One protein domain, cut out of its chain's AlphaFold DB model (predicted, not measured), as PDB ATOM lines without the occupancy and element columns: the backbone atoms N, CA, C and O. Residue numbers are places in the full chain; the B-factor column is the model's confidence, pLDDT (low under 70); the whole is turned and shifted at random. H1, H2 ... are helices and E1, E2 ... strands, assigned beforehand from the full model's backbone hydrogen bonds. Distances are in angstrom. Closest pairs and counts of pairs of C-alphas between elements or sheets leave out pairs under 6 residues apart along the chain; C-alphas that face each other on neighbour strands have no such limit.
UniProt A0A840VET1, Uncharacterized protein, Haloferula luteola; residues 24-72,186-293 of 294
ATOM      1  N   ASP A  24     -40.445 -62.449 -14.823       45.25
ATOM      2  CA  ASP A  24     -39.188 -63.073 -14.366       45.25
ATOM      3  C   ASP A  24     -38.119 -62.013 -14.023       45.25
ATOM      4  O   ASP A  24     -37.145 -62.288 -13.318       45.25
ATOM      5  N   SER A  25     -38.300 -60.788 -14.524       49.72
ATOM      6  CA  SER A  25     -37.463 -59.623 -14.266       49.72
ATOM      7  C   SER A  25     -37.965 -58.695 -13.147       49.72
ATOM      8  O   SER A  25     -37.350 -57.651 -12.916       49.72
ATOM      9  N   GLY A  26     -39.018 -59.093 -12.427       52.22
ATOM     10  CA  GLY A  26     -39.640 -58.391 -11.303       52.22
ATOM     11  C   GLY A  26     -40.822 -57.506 -11.690       52.22
ATOM     12  O   GLY A  26     -40.885 -56.959 -12.789       52.22
ATOM     13  N   ASP A  27     -41.753 -57.336 -10.752       56.06
ATOM     14  CA  ASP A  27     -42.834 -56.361 -10.883       56.06
ATOM     15  C   ASP A  27     -42.252 -54.943 -10.860       56.06
ATOM     16  O   ASP A  27     -41.381 -54.615 -10.046       56.06
ATOM     17  N   ILE A  28     -42.734 -54.102 -11.774       65.62
ATOM     18  CA  ILE A  28     -42.410 -52.679 -11.803       65.62
ATOM     19  C   ILE A  28     -43.649 -51.907 -11.390       65.62
ATOM     20  O   ILE A  28     -44.660 -51.916 -12.092       65.62
ATOM     21  N   GLU A  29     -43.524 -51.179 -10.289       71.31
ATOM     22  CA  GLU A  29     -44.532 -50.233  -9.824       71.31
ATOM     23  C   GLU A  29     -44.116 -48.821 -10.255       71.31
ATOM     24  O   GLU A  29     -43.202 -48.232  -9.660       71.31
ATOM     25  N   PRO A  30     -44.708 -48.266 -11.329       77.25
ATOM     26  CA  PRO A  30     -44.447 -46.890 -11.696       77.25
ATOM     27  C   PRO A  30     -45.178 -45.947 -10.743       77.25
ATOM     28  O   PRO A  30     -46.365 -46.103 -10.471       77.25
ATOM     29  N   SER A  31     -44.485 -44.906 -10.294       82.75
ATOM     30  CA  SER A  31     -45.083 -43.801  -9.546       82.75
ATOM     31  C   SER A  31     -44.746 -42.486 -10.232       82.75
ATOM     32  O   SER A  31     -43.579 -42.102 -10.327       82.75
ATOM     33  N   VAL A  32     -45.767 -41.790 -10.726       85.69
ATOM     34  CA  VAL A  32     -45.633 -40.448 -11.292       85.69
ATOM     35  C   VAL A  32     -45.850 -39.426 -10.180       85.69
ATOM     36  O   VAL A  32     -46.878 -39.410  -9.508       85.69
ATOM     37  N   ARG A  33     -44.877 -38.535  -9.993       88.88
ATOM     38  CA  ARG A  33     -44.953 -37.381  -9.092       88.88
ATOM     39  C   ARG A  33     -44.706 -36.091  -9.862       88.88
ATOM     40  O   ARG A  33     -44.051 -36.087 -10.902       88.88
ATOM     41  N   VAL A  34     -45.203 -34.981  -9.324       88.75
ATOM     42  CA  VAL A  34     -44.885 -33.639  -9.819       88.75
ATOM     43  C   VAL A  34     -43.880 -32.998  -8.873       88.75
ATOM     44  O   VAL A  34     -44.171 -32.764  -7.704       88.75
ATOM     45  N   GLU A  35     -42.687 -32.705  -9.380       90.50
ATOM     46  CA  GLU A  35     -41.583 -32.138  -8.610       90.50
ATOM     47  C   GLU A  35     -41.016 -30.921  -9.330       90.50
ATOM     48  O   GLU A  35     -40.520 -31.024 -10.451       90.50
ATOM     49  N   ASN A  36     -41.052 -29.752  -8.683       90.19
ATOM     50  CA  ASN A  36     -40.516 -28.504  -9.242       90.19
ATOM     51  C   ASN A  36     -41.060 -28.182 -10.653       90.19
ATOM     52  O   ASN A  36     -40.303 -27.776 -11.536       90.19
ATOM     53  N   GLY A  37     -42.360 -28.408 -10.880       90.69
ATOM     54  CA  GLY A  37     -43.012 -28.173 -12.176       90.69
ATOM     55  C   GLY A  37     -42.606 -29.160 -13.276       90.69
ATOM     56  O   GLY A  37     -42.693 -28.832 -14.457       90.69
ATOM     57  N   ARG A  38     -42.119 -30.347 -12.904       91.00
ATOM     58  CA  ARG A  38     -41.715 -31.425 -13.817       91.00
ATOM     59  C   ARG A  38     -42.344 -32.734 -13.393       91.00
ATOM     60  O   ARG A  38     -42.608 -32.937 -12.209       91.00
ATOM     61  N   PHE A  39     -42.515 -33.640 -14.342       86.44
ATOM     62  CA  PHE A  39     -42.873 -35.006 -14.011       86.44
ATOM     63  C   PHE A  39     -41.627 -35.768 -13.567       86.44
ATOM     64  O   PHE A  39     -40.602 -35.771 -14.249       86.44
ATOM     65  N   ALA A  40     -41.722 -36.424 -12.421       89.88
ATOM     66  CA  ALA A  40     -40.745 -37.357 -11.895       89.88
ATOM     67  C   ALA A  40     -41.391 -38.740 -11.870       89.88
ATOM     68  O   ALA A  40     -42.352 -38.955 -11.139       89.88
ATOM     69  N   VAL A  41     -40.874 -39.668 -12.671       85.94
ATOM     70  CA  VAL A  41     -41.379 -41.041 -12.715       85.94
ATOM     71  C   VAL A  41     -40.394 -41.953 -12.018       85.94
ATOM     72  O   VAL A  41     -39.244 -42.065 -12.450       85.94
ATOM     73  N   TYR A  42     -40.853 -42.576 -10.944       84.19
ATOM     74  CA  TYR A  42     -40.109 -43.551 -10.169       84.19
ATOM     75  C   TYR A  42     -40.492 -44.959 -10.604       84.19
ATOM     76  O   TYR A  42     -41.666 -45.236 -10.834       84.19
ATOM     77  N   PHE A  43     -39.498 -45.834 -10.689       77.69
ATOM     78  CA  PHE A  43     -39.659 -47.258 -10.960       77.69
ATOM     79  C   PHE A  43     -38.885 -48.007  -9.900       77.69
ATOM     80  O   PHE A  43     -37.687 -47.760  -9.735       77.69
ATOM     81  N   ARG A  44     -39.544 -48.929  -9.216       74.12
ATOM     82  CA  ARG A  44     -38.878 -49.891  -8.348       74.12
ATOM     83  C   ARG A  44     -38.974 -51.253  -9.005       74.12
ATOM     84  O   ARG A  44     -40.060 -51.640  -9.419       74.12
ATOM     85  N   ASN A  45     -37.848 -51.943  -9.114       67.12
ATOM     86  CA  ASN A  45     -37.859 -53.358  -9.444       67.12
ATOM     87  C   ASN A  45     -37.918 -54.147  -8.130       67.12
ATOM     88  O   ASN A  45     -37.092 -53.945  -7.235       67.12
ATOM     89  N   THR A  46     -38.917 -55.016  -7.992       64.81
ATOM     90  CA  THR A  46     -39.106 -55.825  -6.780       64.81
ATOM     91  C   THR A  46     -38.023 -56.889  -6.580       64.81
ATOM     92  O   THR A  46     -37.843 -57.350  -5.457       64.81
ATOM     93  N   THR A  47     -37.260 -57.256  -7.617       64.88
ATOM     94  CA  THR A  47     -36.237 -58.318  -7.531       64.88
ATOM     95  C   THR A  47     -34.881 -57.851  -7.008       64.88
ATOM     96  O   THR A  47     -34.216 -58.607  -6.303       64.88
ATOM     97  N   ASP A  48     -34.451 -56.630  -7.331       66.81
ATOM     98  CA  ASP A  48     -33.144 -56.094  -6.923       66.81
ATOM     99  C   ASP A  48     -33.243 -54.894  -5.967       66.81
ATOM    100  O   ASP A  48     -32.219 -54.316  -5.594       66.81
ATOM    101  N   GLU A  49     -34.473 -54.522  -5.593       70.06
ATOM    102  CA  GLU A  49     -34.837 -53.352  -4.785       70.06
ATOM    103  C   GLU A  49     -34.276 -52.022  -5.314       70.06
ATOM    104  O   GLU A  49     -34.320 -50.994  -4.628       70.06
ATOM    105  N   GLN A  50     -33.759 -51.994  -6.546       75.50
ATOM    106  CA  GLN A  50     -33.212 -50.778  -7.115       75.50
ATOM    107  C   GLN A  50     -34.342 -49.876  -7.577       75.50
ATOM    108  O   GLN A  50     -35.285 -50.282  -8.261       75.50
ATOM    109  N   SER A  51     -34.204 -48.607  -7.208       80.00
ATOM    110  CA  SER A  51     -35.094 -47.549  -7.647       80.00
ATOM    111  C   SER A  51     -34.429 -46.727  -8.744       80.00
ATOM    112  O   SER A  51     -33.230 -46.425  -8.715       80.00
ATOM    113  N   TYR A  52     -35.226 -46.374  -9.739       82.88
ATOM    114  CA  TYR A  52     -34.827 -45.536 -10.853       82.88
ATOM    115  C   TYR A  52     -35.787 -44.366 -10.973       82.88
ATOM    116  O   TYR A  52     -36.980 -44.496 -10.709       82.88
ATOM    117  N   LYS A  53     -35.271 -43.240 -11.457       86.50
ATOM    118  CA  LYS A  53     -36.029 -42.023 -11.712       86.50
ATOM    119  C   LYS A  53     -35.797 -41.527 -13.130       86.50
ATOM    120  O   LYS A  53     -34.657 -41.360 -13.573       86.50
ATOM    121  N   SER A  54     -36.884 -41.237 -13.826       85.88
ATOM    122  CA  SER A  54     -36.882 -40.438 -15.051       85.88
ATOM    123  C   SER A  54     -37.517 -39.084 -14.764       85.88
ATOM    124  O   SER A  54     -38.453 -38.992 -13.974       85.88
ATOM    125  N   VAL A  55     -37.012 -38.027 -15.395       88.50
ATOM    126  CA  VAL A  55     -37.573 -36.678 -15.270       88.50
ATOM    127  C   VAL A  55     -37.979 -36.184 -16.645       88.50
ATOM    128  O   VAL A  55     -37.168 -36.196 -17.574       88.50
ATOM    129  N   LEU A  56     -39.221 -35.731 -16.760       87.62
ATOM    130  CA  LEU A  56     -39.793 -35.172 -17.974       87.62
ATOM    131  C   LEU A  56     -40.223 -33.726 -17.702       87.62
ATOM    132  O   LEU A  56     -40.659 -33.381 -16.601       87.62
ATOM    133  N   ALA A  57     -40.078 -32.864 -18.701       85.94
ATOM    134  CA  ALA A  57     -40.727 -31.560 -18.707       85.94
ATOM    135  C   ALA A  57     -42.257 -31.720 -18.819       85.94
ATOM    136  O   ALA A  57     -42.755 -32.820 -19.050       85.94
ATOM    137  N   ALA A  58     -43.005 -30.628 -18.633       82.31
ATOM    138  CA  ALA A  58     -44.468 -30.647 -18.731       82.31
ATOM    139  C   ALA A  58     -44.964 -31.094 -20.121       82.31
ATOM    140  O   ALA A  58     -45.973 -31.778 -20.214       82.31
ATOM    141  N   ASP A  59     -44.194 -30.790 -21.172       78.56
ATOM    142  CA  ASP A  59     -44.417 -31.237 -22.557       78.56
ATOM    143  C   ASP A  59     -43.920 -32.672 -22.836       78.56
ATOM    144  O   ASP A  59     -43.777 -33.078 -23.987       78.56
ATOM    145  N   GLY A  60     -43.539 -33.417 -21.790       74.44
ATOM    146  CA  GLY A  60     -43.053 -34.790 -21.908       74.44
ATOM    147  C   GLY A  60     -41.630 -34.968 -22.372       74.44
ATOM    148  O   GLY A  60     -41.139 -36.099 -22.439       74.44
ATOM    149  N   THR A  61     -40.927 -33.887 -22.690       80.75
ATOM    150  CA  THR A  61     -39.540 -33.999 -23.116       80.75
ATOM    151  C   THR A  61     -38.713 -34.576 -21.976       80.75
ATOM    152  O   THR A  61     -38.642 -34.012 -20.882       80.75
ATOM    153  N   PHE A  62     -38.046 -35.703 -22.228       81.56
ATOM    154  CA  PHE A  62     -37.128 -36.287 -21.257       81.56
ATOM    155  C   PHE A  62     -35.972 -35.333 -20.961       81.56
ATOM    156  O   PHE A  62     -35.152 -35.039 -21.830       81.56
ATOM    157  N   LEU A  63     -35.875 -34.918 -19.702       86.00
ATOM    158  CA  LEU A  63     -34.746 -34.169 -19.159       86.00
ATOM    159  C   LEU A  63     -33.688 -35.119 -18.591       86.00
ATOM    160  O   LEU A  63     -32.492 -34.851 -18.677       86.00
ATOM    161  N   SER A  64     -34.123 -36.251 -18.035       85.62
ATOM    162  CA  SER A  64     -33.256 -37.362 -17.648       85.62
ATOM    163  C   SER A  64     -33.994 -38.693 -17.783       85.62
ATOM    164  O   SER A  64     -35.205 -38.782 -17.577       85.62
ATOM    165  N   ARG A  65     -33.260 -39.749 -18.144       82.81
ATOM    166  CA  ARG A  65     -33.803 -41.101 -18.318       82.81
ATOM    167  C   ARG A  65     -33.159 -42.052 -17.321       82.81
ATOM    168  O   ARG A  65     -31.929 -42.077 -17.238       82.81
ATOM    169  N   ARG A  66     -33.994 -42.827 -16.619       75.75
ATOM    170  CA  ARG A  66     -33.636 -44.028 -15.843       75.75
ATOM    171  C   ARG A  66     -32.346 -43.861 -15.032       75.75
ATOM    172  O   ARG A  66     -31.425 -44.667 -15.119       75.75
ATOM    173  N   GLN A  67     -32.259 -42.775 -14.273       81.38
ATOM    174  CA  GLN A  67     -31.144 -42.549 -13.362       81.38
ATOM    175  C   GLN A  67     -31.380 -43.365 -12.101       81.38
ATOM    176  O   GLN A  67     -32.486 -43.337 -11.567       81.38
ATOM    177  N   LYS A  68     -30.360 -44.076 -11.615       84.25
ATOM    178  CA  LYS A  68     -30.447 -44.719 -10.302       84.25
ATOM    179  C   LYS A  68     -30.769 -43.654  -9.257       84.25
ATOM    180  O   LYS A  68     -30.132 -42.600  -9.234       84.25
ATOM    181  N   SER A  69     -31.764 -43.917  -8.427       85.06
ATOM    182  CA  SER A  69     -32.227 -42.990  -7.404       85.06
ATOM    183  C   SER A  69     -32.561 -43.736  -6.126       85.06
ATOM    184  O   SER A  69     -32.701 -44.957  -6.111       85.06
ATOM    185  N   GLU A  70     -32.721 -42.984  -5.048       85.06
ATOM    186  CA  GLU A  70     -33.485 -43.473  -3.907       85.06
ATOM    187  C   GLU A  70     -34.961 -43.641  -4.321       85.06
ATOM    188  O   GLU A  70     -35.403 -42.994  -5.289       85.06
ATOM    189  N   PRO A  71     -35.716 -44.529  -3.650       75.94
ATOM    190  CA  PRO A  71     -37.159 -44.586  -3.822       75.94
ATOM    191  C   PRO A  71     -37.772 -43.216  -3.508       75.94
ATOM    192  O   PRO A  71     -37.183 -42.416  -2.769       75.94
ATOM    193  N   PRO A  72     -38.950 -42.910  -4.070       75.75
ATOM    194  CA  PRO A  72     -39.635 -41.695  -3.682       75.75
ATOM    195  C   PRO A  72     -39.918 -41.747  -2.171       75.75
ATOM    196  O   PRO A  72     -40.233 -42.821  -1.659       75.75
ATOM    197  N   ARG A 186     -59.124 -57.080 -13.234       71.50
ATOM    198  CA  ARG A 186     -58.808 -57.653 -11.932       71.50
ATOM    199  C   ARG A 186     -57.531 -58.465 -12.019       71.50
ATOM    200  O   ARG A 186     -57.444 -59.391 -12.825       71.50
ATOM    201  N   VAL A 187     -56.587 -58.168 -11.138       63.03
ATOM    202  CA  VAL A 187     -55.415 -59.010 -10.882       63.03
ATOM    203  C   VAL A 187     -55.529 -59.466  -9.433       63.03
ATOM    204  O   VAL A 187     -55.733 -58.655  -8.537       63.03
ATOM    205  N   TYR A 188     -55.532 -60.782  -9.207       59.12
ATOM    206  CA  TYR A 188     -55.794 -61.378  -7.887       59.12
ATOM    207  C   TYR A 188     -57.090 -60.902  -7.199       59.12
ATOM    208  O   TYR A 188     -57.151 -60.861  -5.977       59.12
ATOM    209  N   TRP A 189     -58.135 -60.588  -7.977       56.75
ATOM    210  CA  TRP A 189     -59.415 -60.024  -7.501       56.75
ATOM    211  C   TRP A 189     -59.376 -58.560  -7.036       56.75
ATOM    212  O   TRP A 189     -60.411 -58.047  -6.613       56.75
ATOM    213  N   PHE A 190     -58.248 -57.865  -7.198       56.28
ATOM    214  CA  PHE A 190     -58.132 -56.426  -6.958       56.28
ATOM    215  C   PHE A 190     -58.256 -55.656  -8.278       56.28
ATOM    216  O   PHE A 190     -57.644 -56.069  -9.273       56.28
ATOM    217  N   PRO A 191     -59.053 -54.575  -8.328       55.16
ATOM    218  CA  PRO A 191     -59.132 -53.743  -9.519       55.16
ATOM    219  C   PRO A 191     -57.790 -53.057  -9.781       55.16
ATOM    220  O   PRO A 191     -57.033 -52.769  -8.859       55.16
ATOM    221  N   GLN A 192     -57.487 -52.841 -11.058       67.75
ATOM    222  CA  GLN A 192     -56.283 -52.144 -11.499       67.75
ATOM    223  C   GLN A 192     -56.626 -50.694 -11.850       67.75
ATOM    224  O   GLN A 192     -57.126 -50.400 -12.943       67.75
ATOM    225  N   ASP A 193     -56.351 -49.790 -10.921       64.19
ATOM    226  CA  ASP A 193     -56.476 -48.348 -11.090       64.19
ATOM    227  C   ASP A 193     -55.197 -47.609 -10.689       64.19
ATOM    228  O   ASP A 193     -54.226 -48.185 -10.192       64.19
ATOM    229  N   SER A 194     -55.175 -46.317 -11.008       74.00
ATOM    230  CA  SER A 194     -54.131 -45.399 -10.594       74.00
ATOM    231  C   SER A 194     -54.458 -44.688  -9.299       74.00
ATOM    232  O   SER A 194     -55.604 -44.625  -8.859       74.00
ATOM    233  N   ASN A 195     -53.451 -43.996  -8.765       85.38
ATOM    234  CA  ASN A 195     -53.698 -42.909  -7.830       85.38
ATOM    235  C   ASN A 195     -54.756 -41.938  -8.387       85.38
ATOM    236  O   ASN A 195     -54.804 -41.671  -9.590       85.38
ATOM    237  N   VAL A 196     -55.583 -41.394  -7.497       90.81
ATOM    238  CA  VAL A 196     -56.529 -40.321  -7.815       90.81
ATOM    239  C   VAL A 196     -55.804 -38.992  -7.645       90.81
ATOM    240  O   VAL A 196     -55.054 -38.814  -6.684       90.81
ATOM    241  N   LEU A 197     -56.025 -38.043  -8.550       91.88
ATOM    242  CA  LEU A 197     -55.519 -36.675  -8.417       91.88
ATOM    243  C   LEU A 197     -56.646 -35.667  -8.547       91.88
ATOM    244  O   LEU A 197     -57.553 -35.873  -9.342       91.88
ATOM    245  N   ILE A 198     -56.551 -34.553  -7.819       93.12
ATOM    246  CA  ILE A 198     -57.414 -33.388  -8.029       93.12
ATOM    247  C   ILE A 198     -56.574 -32.271  -8.652       93.12
ATOM    248  O   ILE A 198     -55.553 -31.874  -8.088       93.12
ATOM    249  N   HIS A 199     -57.008 -31.760  -9.801       90.00
ATOM    250  CA  HIS A 199     -56.380 -30.647 -10.510       90.00
ATOM    251  C   HIS A 199     -57.454 -29.728 -11.099       90.00
ATOM    252  O   HIS A 199     -58.417 -30.208 -11.692       90.00
ATOM    253  N   ASP A 200     -57.312 -28.416 -10.900       90.50
ATOM    254  CA  ASP A 200     -58.261 -27.398 -11.378       90.50
ATOM    255  C   ASP A 200     -59.738 -27.702 -11.062       90.50
ATOM    256  O   ASP A 200     -60.641 -27.451 -11.854       90.50
ATOM    257  N   GLY A 201     -59.989 -28.256  -9.871       91.88
ATOM    258  CA  GLY A 201     -61.334 -28.587  -9.388       91.88
ATOM    259  C   GLY A 201     -61.894 -29.923  -9.883       91.88
ATOM    260  O   GLY A 201     -62.919 -30.355  -9.364       91.88
ATOM    261  N   PHE A 202     -61.217 -30.614 -10.800       94.56
ATOM    262  CA  PHE A 202     -61.613 -31.932 -11.295       94.56
ATOM    263  C   PHE A 202     -60.767 -33.033 -10.670       94.56
ATOM    264  O   PHE A 202     -59.583 -32.837 -10.392       94.56
ATOM    265  N   ALA A 203     -61.363 -34.205 -10.483       95.06
ATOM    266  CA  ALA A 203     -60.634 -35.417 -10.162       95.06
ATOM    267  C   ALA A 203     -60.322 -36.213 -11.427       95.06
ATOM    268  O   ALA A 203     -61.156 -36.326 -12.323       95.06
ATOM    269  N   TYR A 204     -59.134 -36.797 -11.469       92.44
ATOM    270  CA  TYR A 204     -58.654 -37.606 -12.574       92.44
ATOM    271  C   TYR A 204     -58.230 -38.977 -12.066       92.44
ATOM    272  O   TYR A 204     -57.599 -39.087 -11.010       92.44
ATOM    273  N   VAL A 205     -58.565 -40.010 -12.833       91.75
ATOM    274  CA  VAL A 205     -58.153 -41.395 -12.581       91.75
ATOM    275  C   VAL A 205     -57.862 -42.088 -13.906       91.75
ATOM    276  O   VAL A 205     -58.645 -41.988 -14.853       91.75
ATOM    277  N   ALA A 206     -56.741 -42.803 -13.976       87.56
ATOM    278  CA  ALA A 206     -56.482 -43.774 -15.027       87.56
ATOM    279  C   ALA A 206     -56.782 -45.176 -14.498       87.56
ATOM    280  O   ALA A 206     -56.459 -45.505 -13.362       87.56
ATOM    281  N   TRP A 207     -57.416 -46.012 -15.305       87.12
ATOM    282  CA  TRP A 207     -57.804 -47.357 -14.886       87.12
ATOM    283  C   TRP A 207     -57.898 -48.281 -16.084       87.12
ATOM    284  O   TRP A 207     -58.124 -47.836 -17.212       87.12
ATOM    285  N   MET A 208     -57.704 -49.576 -15.858       84.00
ATOM    286  CA  MET A 208     -57.740 -50.551 -16.941       84.00
ATOM    287  C   MET A 208     -59.072 -51.291 -16.973       84.00
ATOM    288  O   MET A 208     -59.585 -51.644 -15.920       84.00
ATOM    289  N   SER A 209     -59.611 -51.584 -18.159       84.88
ATOM    290  CA  SER A 209     -60.786 -52.462 -18.350       84.88
ATOM    291  C   SER A 209     -60.499 -53.576 -19.360       84.88
ATOM    292  O   SER A 209     -59.590 -53.434 -20.174       84.88
ATOM    293  N   PHE A 210     -61.283 -54.658 -19.366       78.31
ATOM    294  CA  PHE A 210     -61.208 -55.701 -20.402       78.31
ATOM    295  C   PHE A 210     -62.360 -55.580 -21.409       78.31
ATOM    296  O   PHE A 210     -63.498 -55.320 -21.030       78.31
ATOM    297  N   ASP A 211     -62.070 -55.804 -22.688       75.38
ATOM    298  CA  ASP A 211     -63.056 -55.946 -23.762       75.38
ATOM    299  C   ASP A 211     -62.631 -57.074 -24.700       75.38
ATOM    300  O   ASP A 211     -61.579 -56.980 -25.329       75.38
ATOM    301  N   SER A 212     -63.441 -58.134 -24.790       62.44
ATOM    302  CA  SER A 212     -63.303 -59.197 -25.801       62.44
ATOM    303  C   SER A 212     -61.862 -59.696 -26.038       62.44
ATOM    304  O   SER A 212     -61.463 -59.848 -27.187       62.44
ATOM    305  N   ASP A 213     -61.096 -59.912 -24.961       68.38
ATOM    306  CA  ASP A 213     -59.689 -60.373 -24.923       68.38
ATOM    307  C   ASP A 213     -58.584 -59.294 -24.960       68.38
ATOM    308  O   ASP A 213     -57.405 -59.632 -24.847       68.38
ATOM    309  N   GLU A 214     -58.918 -58.002 -25.020       74.94
ATOM    310  CA  GLU A 214     -57.940 -56.908 -24.940       74.94
ATOM    311  C   GLU A 214     -58.157 -56.020 -23.712       74.94
ATOM    312  O   GLU A 214     -59.275 -55.638 -23.361       74.94
ATOM    313  N   SER A 215     -57.056 -55.650 -23.064       78.62
ATOM    314  CA  SER A 215     -57.031 -54.632 -22.020       78.62
ATOM    315  C   SER A 215     -57.067 -53.231 -22.629       78.62
ATOM    316  O   SER A 215     -56.409 -52.947 -23.633       78.62
ATOM    317  N   LYS A 216     -57.816 -52.333 -21.997       82.94
ATOM    318  CA  LYS A 216     -57.965 -50.925 -22.366       82.94
ATOM    319  C   LYS A 216     -57.444 -50.049 -21.250       82.94
ATOM    320  O   LYS A 216     -57.759 -50.309 -20.094       82.94
ATOM    321  N   LEU A 217     -56.712 -49.001 -21.603       84.12
ATOM    322  CA  LEU A 217     -56.389 -47.921 -20.679       84.12
ATOM    323  C   LEU A 217     -57.474 -46.858 -20.809       84.12
ATOM    324  O   LEU A 217     -57.645 -46.277 -21.881       84.12
ATOM    325  N   ASN A 218     -58.190 -46.610 -19.724       87.50
ATOM    326  CA  ASN A 218     -59.209 -45.580 -19.628       87.50
ATOM    327  C   ASN A 218     -58.687 -44.421 -18.785       87.50
ATOM    328  O   ASN A 218     -57.921 -44.617 -17.842       87.50
ATOM    329  N   PHE A 219     -59.144 -43.216 -19.105       89.56
ATOM    330  CA  PHE A 219     -58.869 -42.018 -18.330       89.56
ATOM    331  C   PHE A 219     -60.162 -41.251 -18.099       89.56
ATOM    332  O   PHE A 219     -60.832 -40.829 -19.047       89.56
ATOM    333  N   SER A 220     -60.528 -41.122 -16.830       92.50
ATOM    334  CA  SER A 220     -61.767 -40.489 -16.401       92.50
ATOM    335  C   SER A 220     -61.484 -39.136 -15.764       92.50
ATOM    336  O   SER A 220     -60.617 -39.026 -14.895       92.50
ATOM    337  N   GLN A 221     -62.250 -38.128 -16.175       93.62
ATOM    338  CA  GLN A 221     -62.368 -36.833 -15.515       93.62
ATOM    339  C   GLN A 221     -63.722 -36.783 -14.813       93.62
ATOM    340  O   GLN A 221     -64.765 -37.009 -15.427       93.62
ATOM    341  N   PHE A 222     -63.696 -36.479 -13.525       95.38
ATOM    342  CA  PHE A 222     -64.862 -36.394 -12.667       95.38
ATOM    343  C   PHE A 222     -64.944 -35.006 -12.039       95.38
ATOM    344  O   PHE A 222     -63.953 -34.507 -11.510       95.38
ATOM    345  N   ASP A 223     -66.120 -34.392 -12.076       96.62
ATOM    346  CA  ASP A 223     -66.421 -33.136 -11.397       96.62
ATOM    347  C   ASP A 223     -67.050 -33.431 -10.021       96.62
ATOM    348  O   ASP A 223     -68.220 -33.823  -9.942       96.62
ATOM    349  N   PRO A 224     -66.320 -33.221  -8.909       95.69
ATOM    350  CA  PRO A 224     -66.839 -33.469  -7.567       95.69
ATOM    351  C   PRO A 224     -67.962 -32.517  -7.146       95.69
ATOM    352  O   PRO A 224     -68.641 -32.791  -6.158       95.69
ATOM    353  N   ALA A 225     -68.156 -31.388  -7.832       94.06
ATOM    354  CA  ALA A 225     -69.222 -30.442  -7.524       94.06
ATOM    355  C   ALA A 225     -70.548 -30.873  -8.160       94.06
ATOM    356  O   ALA A 225     -71.590 -30.832  -7.498       94.06
ATOM    357  N   THR A 226     -70.518 -31.312  -9.419       94.88
ATOM    358  CA  THR A 226     -71.723 -31.666 -10.191       94.88
ATOM    359  C   THR A 226     -72.026 -33.161 -10.202       94.88
ATOM    360  O   THR A 226     -73.165 -33.546 -10.458       94.88
ATOM    361  N   GLY A 227     -71.038 -34.005  -9.899       94.31
ATOM    362  CA  GLY A 227     -71.156 -35.455  -9.999       94.31
ATOM    363  C   GLY A 227     -71.057 -35.967 -11.433       94.31
ATOM    364  O   GLY A 227     -71.339 -37.137 -11.674       94.31
ATOM    365  N   GLN A 228     -70.688 -35.120 -12.391       95.12
ATOM    366  CA  GLN A 228     -70.532 -35.539 -13.776       95.12
ATOM    367  C   GLN A 228     -69.181 -36.221 -14.013       95.12
ATOM    368  O   GLN A 228     -68.171 -35.855 -13.415       95.12
ATOM    369  N   CYS A 229     -69.164 -37.230 -14.886       94.62
ATOM    370  CA  CYS A 229     -67.965 -37.995 -15.209       94.62
ATOM    371  C   CYS A 229     -67.892 -38.278 -16.706       94.62
ATOM    372  O   CYS A 229     -68.862 -38.752 -17.298       94.62
ATOM    373  N   VAL A 230     -66.720 -38.061 -17.294       91.81
ATOM    374  CA  VAL A 230     -66.416 -38.404 -18.685       91.81
ATOM    375  C   VAL A 230     -65.209 -39.327 -18.704       91.81
ATOM    376  O   VAL A 230     -64.208 -39.059 -18.045       91.81
ATOM    377  N   THR A 231     -65.299 -40.414 -19.468       88.75
ATOM    378  CA  THR A 231     -64.229 -41.406 -19.616       88.75
ATOM    379  C   THR A 231     -63.810 -41.508 -21.074       88.75
ATOM    380  O   THR A 231     -64.658 -41.684 -21.950       88.75
ATOM    381  N   HIS A 232     -62.503 -41.461 -21.326       86.50
ATOM    382  CA  HIS A 232     -61.912 -41.688 -22.641       86.50
ATOM    383  C   HIS A 232     -61.034 -42.939 -22.641       86.50
ATOM    384  O   HIS A 232     -60.226 -43.141 -21.736       86.50
ATOM    385  N   GLU A 233     -61.154 -43.747 -23.693       86.69
ATOM    386  CA  GLU A 233     -60.194 -44.810 -23.995       86.69
ATOM    387  C   GLU A 233     -58.925 -44.165 -24.580       86.69
ATOM    388  O   GLU A 233     -58.982 -43.437 -25.575       86.69
ATOM    389  N   LEU A 234     -57.780 -44.405 -23.946       78.44
ATOM    390  CA  LEU A 234     -56.482 -43.889 -24.378       78.44
ATOM    391  C   LEU A 234     -55.757 -44.866 -25.305       78.44
ATOM    392  O   LEU A 234     -55.140 -44.444 -26.279       78.44
ATOM    393  N   GLY A 235     -55.913 -46.172 -25.079       77.06
ATOM    394  CA  GLY A 235     -55.392 -47.197 -25.980       77.06
ATOM    395  C   GLY A 235     -55.759 -48.616 -25.560       77.06
ATOM    396  O   GLY A 235     -56.426 -48.813 -24.541       77.06
ATOM    397  N   ARG A 236     -55.239 -49.603 -26.302       79.25
ATOM    398  CA  ARG A 236     -55.476 -51.042 -26.095       79.25
ATOM    399  C   ARG A 236     -54.183 -51.860 -26.042       79.25
ATOM    400  O   ARG A 236     -53.152 -51.418 -26.545       79.25
ATOM    401  N   GLY A 237     -54.264 -53.079 -25.506       66.44
ATOM    402  CA  GLY A 237     -53.165 -54.056 -25.505       66.44
ATOM    403  C   GLY A 237     -52.133 -53.818 -24.398       66.44
ATOM    404  O   GLY A 237     -50.927 -53.974 -24.613       66.44
ATOM    405  N   TRP A 238     -52.608 -53.398 -23.228       65.38
ATOM    406  CA  TRP A 238     -51.798 -53.002 -22.078       65.38
ATOM    407  C   TRP A 238     -51.628 -54.122 -21.036       65.38
ATOM    408  O   TRP A 238     -52.466 -55.009 -20.893       65.38
ATOM    409  N   GLY A 239     -50.492 -54.126 -20.341       58.22
ATOM    410  CA  GLY A 239     -50.132 -55.179 -19.388       58.22
ATOM    411  C   GLY A 239     -50.976 -55.191 -18.108       58.22
ATOM    412  O   GLY A 239     -51.826 -54.343 -17.879       58.22
ATOM    413  N   ASN A 240     -50.701 -56.174 -17.262       58.78
ATOM    414  CA  ASN A 240     -51.349 -56.492 -15.989       58.78
ATOM    415  C   ASN A 240     -50.861 -55.633 -14.802       58.78
ATOM    416  O   ASN A 240     -50.567 -56.196 -13.749       58.78
ATOM    417  N   SER A 241     -50.725 -54.315 -14.960       65.44
ATOM    418  CA  SER A 241     -50.163 -53.458 -13.905       65.44
ATOM    419  C   SER A 241     -51.014 -52.240 -13.570       65.44
ATOM    420  O   SER A 241     -51.769 -51.740 -14.406       65.44
ATOM    421  N   SER A 242     -50.832 -51.731 -12.351       72.50
ATOM    422  CA  SER A 242     -51.411 -50.465 -11.926       72.50
ATOM    423  C   SER A 242     -50.829 -49.315 -12.746       72.50
ATOM    424  O   SER A 242     -49.636 -49.277 -13.068       72.50
ATOM    425  N   ALA A 243     -51.683 -48.350 -13.077       78.50
ATOM    426  CA  ALA A 243     -51.247 -47.096 -13.668       78.50
ATOM    427  C   ALA A 243     -50.880 -46.090 -12.566       78.50
ATOM    428  O   ALA A 243     -51.296 -46.206 -11.423       78.50
ATOM    429  N   SER A 244     -50.126 -45.056 -12.903       83.38
ATOM    430  CA  SER A 244     -49.913 -43.891 -12.055       83.38
ATOM    431  C   SER A 244     -49.995 -42.634 -12.900       83.38
ATOM    432  O   SER A 244     -49.526 -42.614 -14.037       83.38
ATOM    433  N   ILE A 245     -50.614 -41.593 -12.352       87.44
ATOM    434  CA  ILE A 245     -50.874 -40.342 -13.058       87.44
ATOM    435  C   ILE A 245     -50.185 -39.159 -12.380       87.44
ATOM    436  O   ILE A 245     -50.053 -39.120 -11.157       87.44
ATOM    437  N   GLY A 246     -49.798 -38.172 -13.184       87.38
ATOM    438  CA  GLY A 246     -49.371 -36.838 -12.765       87.38
ATOM    439  C   GLY A 246     -49.957 -35.782 -13.696       87.38
ATOM    440  O   GLY A 246     -50.095 -36.036 -14.888       87.38
ATOM    441  N   ILE A 247     -50.275 -34.592 -13.179       86.56
ATOM    442  CA  ILE A 247     -50.832 -33.486 -13.980       86.56
ATOM    443  C   ILE A 247     -50.057 -32.191 -13.713       86.56
ATOM    444  O   ILE A 247     -49.808 -31.844 -12.557       86.56
ATOM    445  N   ILE A 248     -49.672 -31.480 -14.776       82.88
ATOM    446  CA  ILE A 248     -49.033 -30.157 -14.729       82.88
ATOM    447  C   ILE A 248     -49.737 -29.248 -15.734       82.88
ATOM    448  O   ILE A 248     -49.531 -29.376 -16.940       82.88
ATOM    449  N   GLY A 249     -50.534 -28.306 -15.228       84.12
ATOM    450  CA  GLY A 249     -51.365 -27.457 -16.077       84.12
ATOM    451  C   GLY A 249     -52.265 -28.316 -16.965       84.12
ATOM    452  O   GLY A 249     -52.960 -29.205 -16.491       84.12
ATOM    453  N   GLU A 250     -52.196 -28.098 -18.274       82.31
ATOM    454  CA  GLU A 250     -53.017 -28.823 -19.249       82.31
ATOM    455  C   GLU A 250     -52.459 -30.200 -19.643       82.31
ATOM    456  O   GLU A 250     -53.085 -30.890 -20.443       82.31
ATOM    457  N   SER A 251     -51.307 -30.618 -19.115       80.06
ATOM    458  CA  SER A 251     -50.661 -31.880 -19.492       80.06
ATOM    459  C   SER A 251     -50.852 -32.947 -18.419       80.06
ATOM    460  O   SER A 251     -50.599 -32.703 -17.236       80.06
ATOM    461  N   ALA A 252     -51.225 -34.154 -18.838       84.44
ATOM    462  CA  ALA A 252     -51.232 -35.344 -17.998       84.44
ATOM    463  C   ALA A 252     -50.138 -36.324 -18.442       84.44
ATOM    464  O   ALA A 252     -49.941 -36.548 -19.632       84.44
ATOM    465  N   LEU A 253     -49.445 -36.927 -17.478       83.12
ATOM    466  CA  LEU A 253     -48.563 -38.066 -17.693       83.12
ATOM    467  C   LEU A 253     -49.148 -39.285 -16.998       83.12
ATOM    468  O   LEU A 253     -49.366 -39.259 -15.788       83.12
ATOM    469  N   ILE A 254     -49.341 -40.353 -17.759       83.12
ATOM    470  CA  ILE A 254     -49.811 -41.644 -17.268       83.12
ATOM    471  C   ILE A 254     -48.686 -42.646 -17.491       83.12
ATOM    472  O   ILE A 254     -48.163 -42.755 -18.593       83.12
ATOM    473  N   CYS A 255     -48.284 -43.359 -16.450       78.12
ATOM    474  CA  CYS A 255     -47.258 -44.386 -16.531       78.12
ATOM    475  C   CYS A 255     -47.810 -45.702 -16.001       78.12
ATOM    476  O   CYS A 255     -48.485 -45.722 -14.981       78.12
ATOM    477  N   PHE A 256     -47.505 -46.804 -16.667       75.69
ATOM    478  CA  PHE A 256     -47.898 -48.155 -16.269       75.69
ATOM    479  C   PHE A 256     -46.814 -49.123 -16.753       75.69
ATOM    480  O   PHE A 256     -46.008 -48.781 -17.622       75.69
ATOM    481  N   HIS A 257     -46.761 -50.322 -16.186       71.44
ATOM    482  CA  HIS A 257     -45.853 -51.365 -16.648       71.44
ATOM    483  C   HIS A 257     -46.484 -52.158 -17.803       71.44
ATOM    484  O   HIS A 257     -47.612 -52.657 -17.717       71.44
ATOM    485  N   ARG A 258     -45.743 -52.288 -18.906       62.38
ATOM    486  CA  ARG A 258     -46.139 -53.094 -20.059       62.38
ATOM    487  C   ARG A 258     -45.230 -54.309 -20.169       62.38
ATOM    488  O   ARG A 258     -44.015 -54.163 -20.232       62.38
ATOM    489  N   ARG A 259     -45.838 -55.490 -20.287       51.00
ATOM    490  CA  ARG A 259     -45.129 -56.724 -20.628       51.00
ATOM    491  C   ARG A 259     -44.424 -56.559 -21.977       51.00
ATOM    492  O   ARG A 259     -45.074 -56.281 -22.985       51.00
ATOM    493  N   VAL A 260     -43.110 -56.762 -22.001       48.78
ATOM    494  CA  VAL A 260     -42.326 -56.789 -23.241       48.78
ATOM    495  C   VAL A 260     -42.170 -58.235 -23.692       48.78
ATOM    496  O   VAL A 260     -41.318 -58.972 -23.201       48.78
ATOM    497  N   ASP A 261     -42.981 -58.653 -24.660       38.44
ATOM    498  CA  ASP A 261     -42.810 -59.960 -25.286       38.44
ATOM    499  C   ASP A 261     -41.608 -59.925 -26.250       38.44
ATOM    500  O   ASP A 261     -41.734 -59.597 -27.428       38.44
ATOM    501  N   ARG A 262     -40.441 -60.343 -25.729       33.38
ATOM    502  CA  ARG A 262     -39.245 -60.818 -26.459       33.38
ATOM    503  C   ARG A 262     -38.308 -59.742 -27.048       33.38
ATOM    504  O   ARG A 262     -38.505 -59.249 -28.154       33.38
ATOM    505  N   VAL A 263     -37.163 -59.530 -26.388       33.72
ATOM    506  CA  VAL A 263     -35.929 -59.019 -27.020       33.72
ATOM    507  C   VAL A 263     -35.070 -60.225 -27.418       33.72
ATOM    508  O   VAL A 263     -34.794 -61.098 -26.601       33.72
ATOM    509  N   VAL A 264     -34.681 -60.331 -28.691       27.75
ATOM    510  CA  VAL A 264     -33.706 -61.338 -29.137       27.75
ATOM    511  C   VAL A 264     -32.309 -60.850 -28.741       27.75
ATOM    512  O   VAL A 264     -31.768 -59.955 -29.384       27.75
ATOM    513  N   GLY A 265     -31.751 -61.427 -27.676       29.61
ATOM    514  CA  GLY A 265     -30.428 -61.125 -27.114       29.61
ATOM    515  C   GLY A 265     -30.410 -61.414 -25.607       29.61
ATOM    516  O   GLY A 265     -31.448 -61.283 -24.970       29.61
ATOM    517  N   ASP A 266     -29.268 -61.828 -25.048       27.78
ATOM    518  CA  ASP A 266     -29.099 -62.337 -23.665       27.78
ATOM    519  C   ASP A 266     -29.330 -61.308 -22.527       27.78
ATOM    520  O   ASP A 266     -28.849 -61.482 -21.411       27.78
ATOM    521  N   GLU A 267     -30.101 -60.248 -22.761       30.94
ATOM    522  CA  GLU A 267     -30.505 -59.291 -21.732       30.94
ATOM    523  C   GLU A 267     -32.030 -59.155 -21.737       30.94
ATOM    524  O   GLU A 267     -32.599 -58.279 -22.389       30.94
ATOM    525  N   MET A 268     -32.714 -60.017 -20.972       28.67
ATOM    526  CA  MET A 268     -34.053 -59.696 -20.472       28.67
ATOM    527  C   MET A 268     -33.915 -58.538 -19.480       28.67
ATOM    528  O   MET A 268     -33.798 -58.735 -18.277       28.67
ATOM    529  N   THR A 269     -33.864 -57.310 -19.987       32.41
ATOM    530  CA  THR A 269     -34.163 -56.137 -19.172       32.41
ATOM    531  C   THR A 269     -35.659 -55.905 -19.273       32.41
ATOM    532  O   THR A 269     -36.156 -55.612 -20.362       32.41
ATOM    533  N   SER A 270     -36.378 -55.999 -18.150       34.47
ATOM    534  CA  SER A 270     -37.677 -55.344 -18.036       34.47
ATOM    535  C   SER A 270     -37.498 -53.897 -18.471       34.47
ATOM    536  O   SER A 270     -36.753 -53.095 -17.884       34.47
ATOM    537  N   LEU A 271     -38.138 -53.569 -19.581       37.38
ATOM    538  CA  LEU A 271     -38.333 -52.200 -19.989       37.38
ATOM    539  C   LEU A 271     -39.630 -51.774 -19.321       37.38
ATOM    540  O   LEU A 271     -40.715 -52.087 -19.795       37.38
ATOM    541  N   ALA A 272     -39.500 -51.024 -18.226       39.25
ATOM    542  CA  ALA A 272     -40.522 -50.056 -17.876       39.25
ATOM    543  C   ALA A 272     -40.656 -49.110 -19.079       39.25
ATOM    544  O   ALA A 272     -39.854 -48.186 -19.255       39.25
ATOM    545  N   GLU A 273     -41.585 -49.403 -19.981       43.94
ATOM    546  CA  GLU A 273     -41.905 -48.498 -21.068       43.94
ATOM    547  C   GLU A 273     -42.670 -47.328 -20.450       43.94
ATOM    548  O   GLU A 273     -43.797 -47.470 -19.983       43.94
ATOM    549  N   ILE A 274     -42.030 -46.160 -20.403       46.94
ATOM    550  CA  ILE A 274     -42.739 -44.911 -20.138       46.94
ATOM    551  C   ILE A 274     -43.546 -44.641 -21.392       46.94
ATOM    552  O   ILE A 274     -43.044 -44.025 -22.337       46.94
ATOM    553  N   VAL A 275     -44.777 -45.135 -21.419       45.72
ATOM    554  CA  VAL A 275     -45.748 -44.710 -22.416       45.72
ATOM    555  C   VAL A 275     -46.177 -43.304 -22.018       45.72
ATOM    556  O   VAL A 275     -47.154 -43.097 -21.314       45.72
ATOM    557  N   TYR A 276     -45.362 -42.330 -22.413       43.66
ATOM    558  CA  TYR A 276     -45.727 -40.928 -22.364       43.66
ATOM    559  C   TYR A 276     -46.759 -40.692 -23.460       43.66
ATOM    560  O   TYR A 276     -46.425 -40.715 -24.646       43.66
ATOM    561  N   GLU A 277     -48.005 -40.486 -23.063       47.59
ATOM    562  CA  GLU A 277     -49.013 -39.959 -23.962       47.59
ATOM    563  C   GLU A 277     -49.276 -38.505 -23.580       47.59
ATOM    564  O   GLU A 277     -50.010 -38.237 -22.631       47.59
ATOM    565  N   ASP A 278     -48.626 -37.568 -24.288       42.44
ATOM    566  CA  ASP A 278     -48.997 -36.154 -24.206       42.44
ATOM    567  C   ASP A 278     -50.432 -36.041 -24.679       42.44
ATOM    568  O   ASP A 278     -50.722 -36.226 -25.866       42.44
ATOM    569  N   ARG A 279     -51.343 -35.760 -23.761       52.41
ATOM    570  CA  ARG A 279     -52.670 -35.323 -24.149       52.41
ATOM    571  C   ARG A 279     -52.961 -34.037 -23.413       52.41
ATOM    572  O   ARG A 279     -53.057 -34.009 -22.187       52.41
ATOM    573  N   ASN A 280     -53.105 -32.981 -24.205       57.94
ATOM    574  CA  ASN A 280     -53.648 -31.715 -23.763       57.94
ATOM    575  C   ASN A 280     -55.068 -31.989 -23.227       57.94
ATOM    576  O   ASN A 280     -55.955 -32.405 -23.976       57.94
ATOM    577  N   LEU A 281     -55.270 -31.831 -21.919       61.03
ATOM    578  CA  LEU A 281     -56.531 -32.100 -21.222       61.03
ATOM    579  C   LEU A 281     -57.721 -31.379 -21.891       61.03
ATOM    580  O   LEU A 281     -58.721 -32.044 -22.174       61.03
ATOM    581  N   PRO A 282     -57.622 -30.078 -22.231       65.06
ATOM    582  CA  PRO A 282     -58.604 -29.392 -23.067       65.06
ATOM    583  C   PRO A 282     -58.885 -30.013 -24.441       65.06
ATOM    584  O   PRO A 282     -59.977 -29.827 -24.972       65.06
ATOM    585  N   GLU A 283     -57.941 -30.708 -25.071       65.75
ATOM    586  CA  GLU A 283     -58.214 -31.425 -26.326       65.75
ATOM    587  C   GLU A 283     -58.970 -32.729 -26.074       65.75
ATOM    588  O   GLU A 283     -59.864 -33.075 -26.847       65.75
ATOM    589  N   LEU A 284     -58.647 -33.429 -24.982       57.97
ATOM    590  CA  LEU A 284     -59.270 -34.704 -24.639       57.97
ATOM    591  C   LEU A 284     -60.713 -34.527 -24.154       57.97
ATOM    592  O   LEU A 284     -61.613 -35.194 -24.658       57.97
ATOM    593  N   PHE A 285     -60.933 -33.604 -23.219       66.12
ATOM    594  CA  PHE A 285     -62.230 -33.379 -22.571       66.12
ATOM    595  C   PHE A 285     -62.990 -32.165 -23.136       66.12
ATOM    596  O   PHE A 285     -64.151 -31.937 -22.801       66.12
ATOM    597  N   GLY A 286     -62.364 -31.413 -24.047       53.56
ATOM    598  CA  GLY A 286     -62.892 -30.167 -24.597       53.56
ATOM    599  C   GLY A 286     -62.476 -28.937 -23.779       53.56
ATOM    600  O   GLY A 286     -62.305 -28.989 -22.568       53.56
ATOM    601  N   LYS A 287     -62.351 -27.783 -24.453       44.75
ATOM    602  CA  LYS A 287     -62.111 -26.466 -23.819       44.75
ATOM    603  C   LYS A 287     -63.298 -25.952 -23.000       44.75
ATOM    604  O   LYS A 287     -63.204 -24.901 -22.375       44.75
ATOM    605  N   ASP A 288     -64.422 -26.652 -23.077       42.72
ATOM    606  CA  ASP A 288     -65.717 -26.181 -22.628       42.72
ATOM    607  C   ASP A 288     -66.245 -27.150 -21.569       42.72
ATOM    608  O   ASP A 288     -66.938 -28.126 -21.859       42.72
ATOM    609  N   THR A 289     -65.919 -26.857 -20.311       44.06
ATOM    610  CA  THR A 289     -66.521 -27.496 -19.130       44.06
ATOM    611  C   THR A 289     -68.044 -27.290 -19.068       44.06
ATOM    612  O   THR A 289     -68.711 -27.868 -18.216       44.06
ATOM    613  N   SER A 290     -68.632 -26.524 -19.998       38.38
ATOM    614  CA  SER A 290     -70.080 -26.398 -20.195       38.38
ATOM    615  C   SER A 290     -70.756 -27.666 -20.724       38.38
ATOM    616  O   SER A 290     -71.959 -27.821 -20.527       38.38
ATOM    617  N   ARG A 291     -70.014 -28.612 -21.321       37.50
ATOM    618  CA  ARG A 291     -70.563 -29.944 -21.648       37.50
ATOM    619  C   ARG A 291     -70.801 -30.819 -20.423       37.50
ATOM    620  O   ARG A 291     -71.473 -31.834 -20.559       37.50
ATOM    621  N   LEU A 292     -70.311 -30.399 -19.252       39.53
ATOM    622  CA  LEU A 292     -70.622 -31.038 -17.982       39.53
ATOM    623  C   LEU A 292     -71.879 -30.445 -17.290       39.53
ATOM    624  O   LEU A 292     -72.024 -30.508 -16.069       39.53
ATOM    625  N   GLN A 293     -72.760 -29.779 -18.047       34.38
ATOM    626  CA  GLN A 293     -73.996 -29.165 -17.533       34.38
ATOM    627  C   GLN A 293     -75.274 -29.640 -18.244       34.38
ATOM    628  O   GLN A 293     -76.354 -29.149 -17.907       34.38
TER     629      GLN A 293
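What this domain is: This is residues 24 to 72 and 186 to 293 of the 294 residues of an uncharacterized protein of Haloferula luteola (UniProt A0A840VET1). Two twisted sheets of four strands, E1 to E4 and E5 to E8, stand on the two sides of a hairpin, E9 and E10, which fills the middle between them as a stack of sheets, three sheets face to face in turn. After E10 a long stretch makes a loop, of which residues 261 to 267 stick out, and comes back to the short helices H1 and H2 near the far end of the second sheet. The printed part has 157 residues, with ten named strands and then two named helices along the chain; it is mostly strand, and each sheet is antiparallel. It is compact, with a radius of gyration of the C-alphas of 16.3 A and spans of 56 by 41 by 25 A.

Where its parts are: Find C-alpha 28 at (-42.410, -52.679, -11.803), where E1, residues 28 to 35, begins its 20.8 A. E2 is residues 38 to 45, 22.7 A; E3 is 51 to 56, 16.8 A; E4 is 62 to 69, 16.2 A, and bends by 66 degrees at residue 66. Past the cut look for E5, residues 197 to 199, 6.4 A; E6, 202 to 211, 27.1 A, which bends by 50 degrees at residue 208; E7, 214 to 222, 24.9 A; and E8, 229 to 236, 21.1 A. E9, 243 to 248, is 17.1 A and E10, 251 to 256, is 16.8 A. H1, 281 to 285, is 6.0 A; H2, 289 to 293, is 7.8 A and ends at C-alpha 293, (-73.996, -29.165, -17.533).

How they stand to each other: Begin with the strongly twisted sheet E1 E2 E3 E4, a meander, each strand the antiparallel neighbour of the one before: N 33 and O 40 are 2.8 A apart, N 41 and O 54 2.8 A, N 55 and O 64 2.9 A. E9 and E10 form a hairpin, with N 246 and O 253 at 2.9 A. The closest C-alphas of E1 and E9 are Val 32 and Gly 246, 5.4 A. On to the second meander, E5 E6 E7 E8, also strongly twisted: N 199 and O 202 are 2.9 A apart, N 207 and O 218 2.9 A, N 219 and O 232 2.8 A. The closest C-alphas of E6 and E9 are Ala 206 and Ala 243, 6.3 A. H1 only grazes this sheet; H2 is only just not on it, with 4 pairs of C-alphas within 10 A. In H1 the O i to N i+4 pair is within hydrogen-bond range; in H2 0 of 1 is, but 2 of 2 O i to N i+3 pairs are.

The domain as a whole: The C-alphas farthest apart are those of Asp 266 and Gln 293, 56.2 A. Residues 73 to 185 are not printed, and C-alphas 72 and 186 are 26.3 A apart across that cut. The link from E10 to H1 is long, 24 residues. The mean pLDDT of the printed part is 71.9, and residues 258 to 293 are among those under 70.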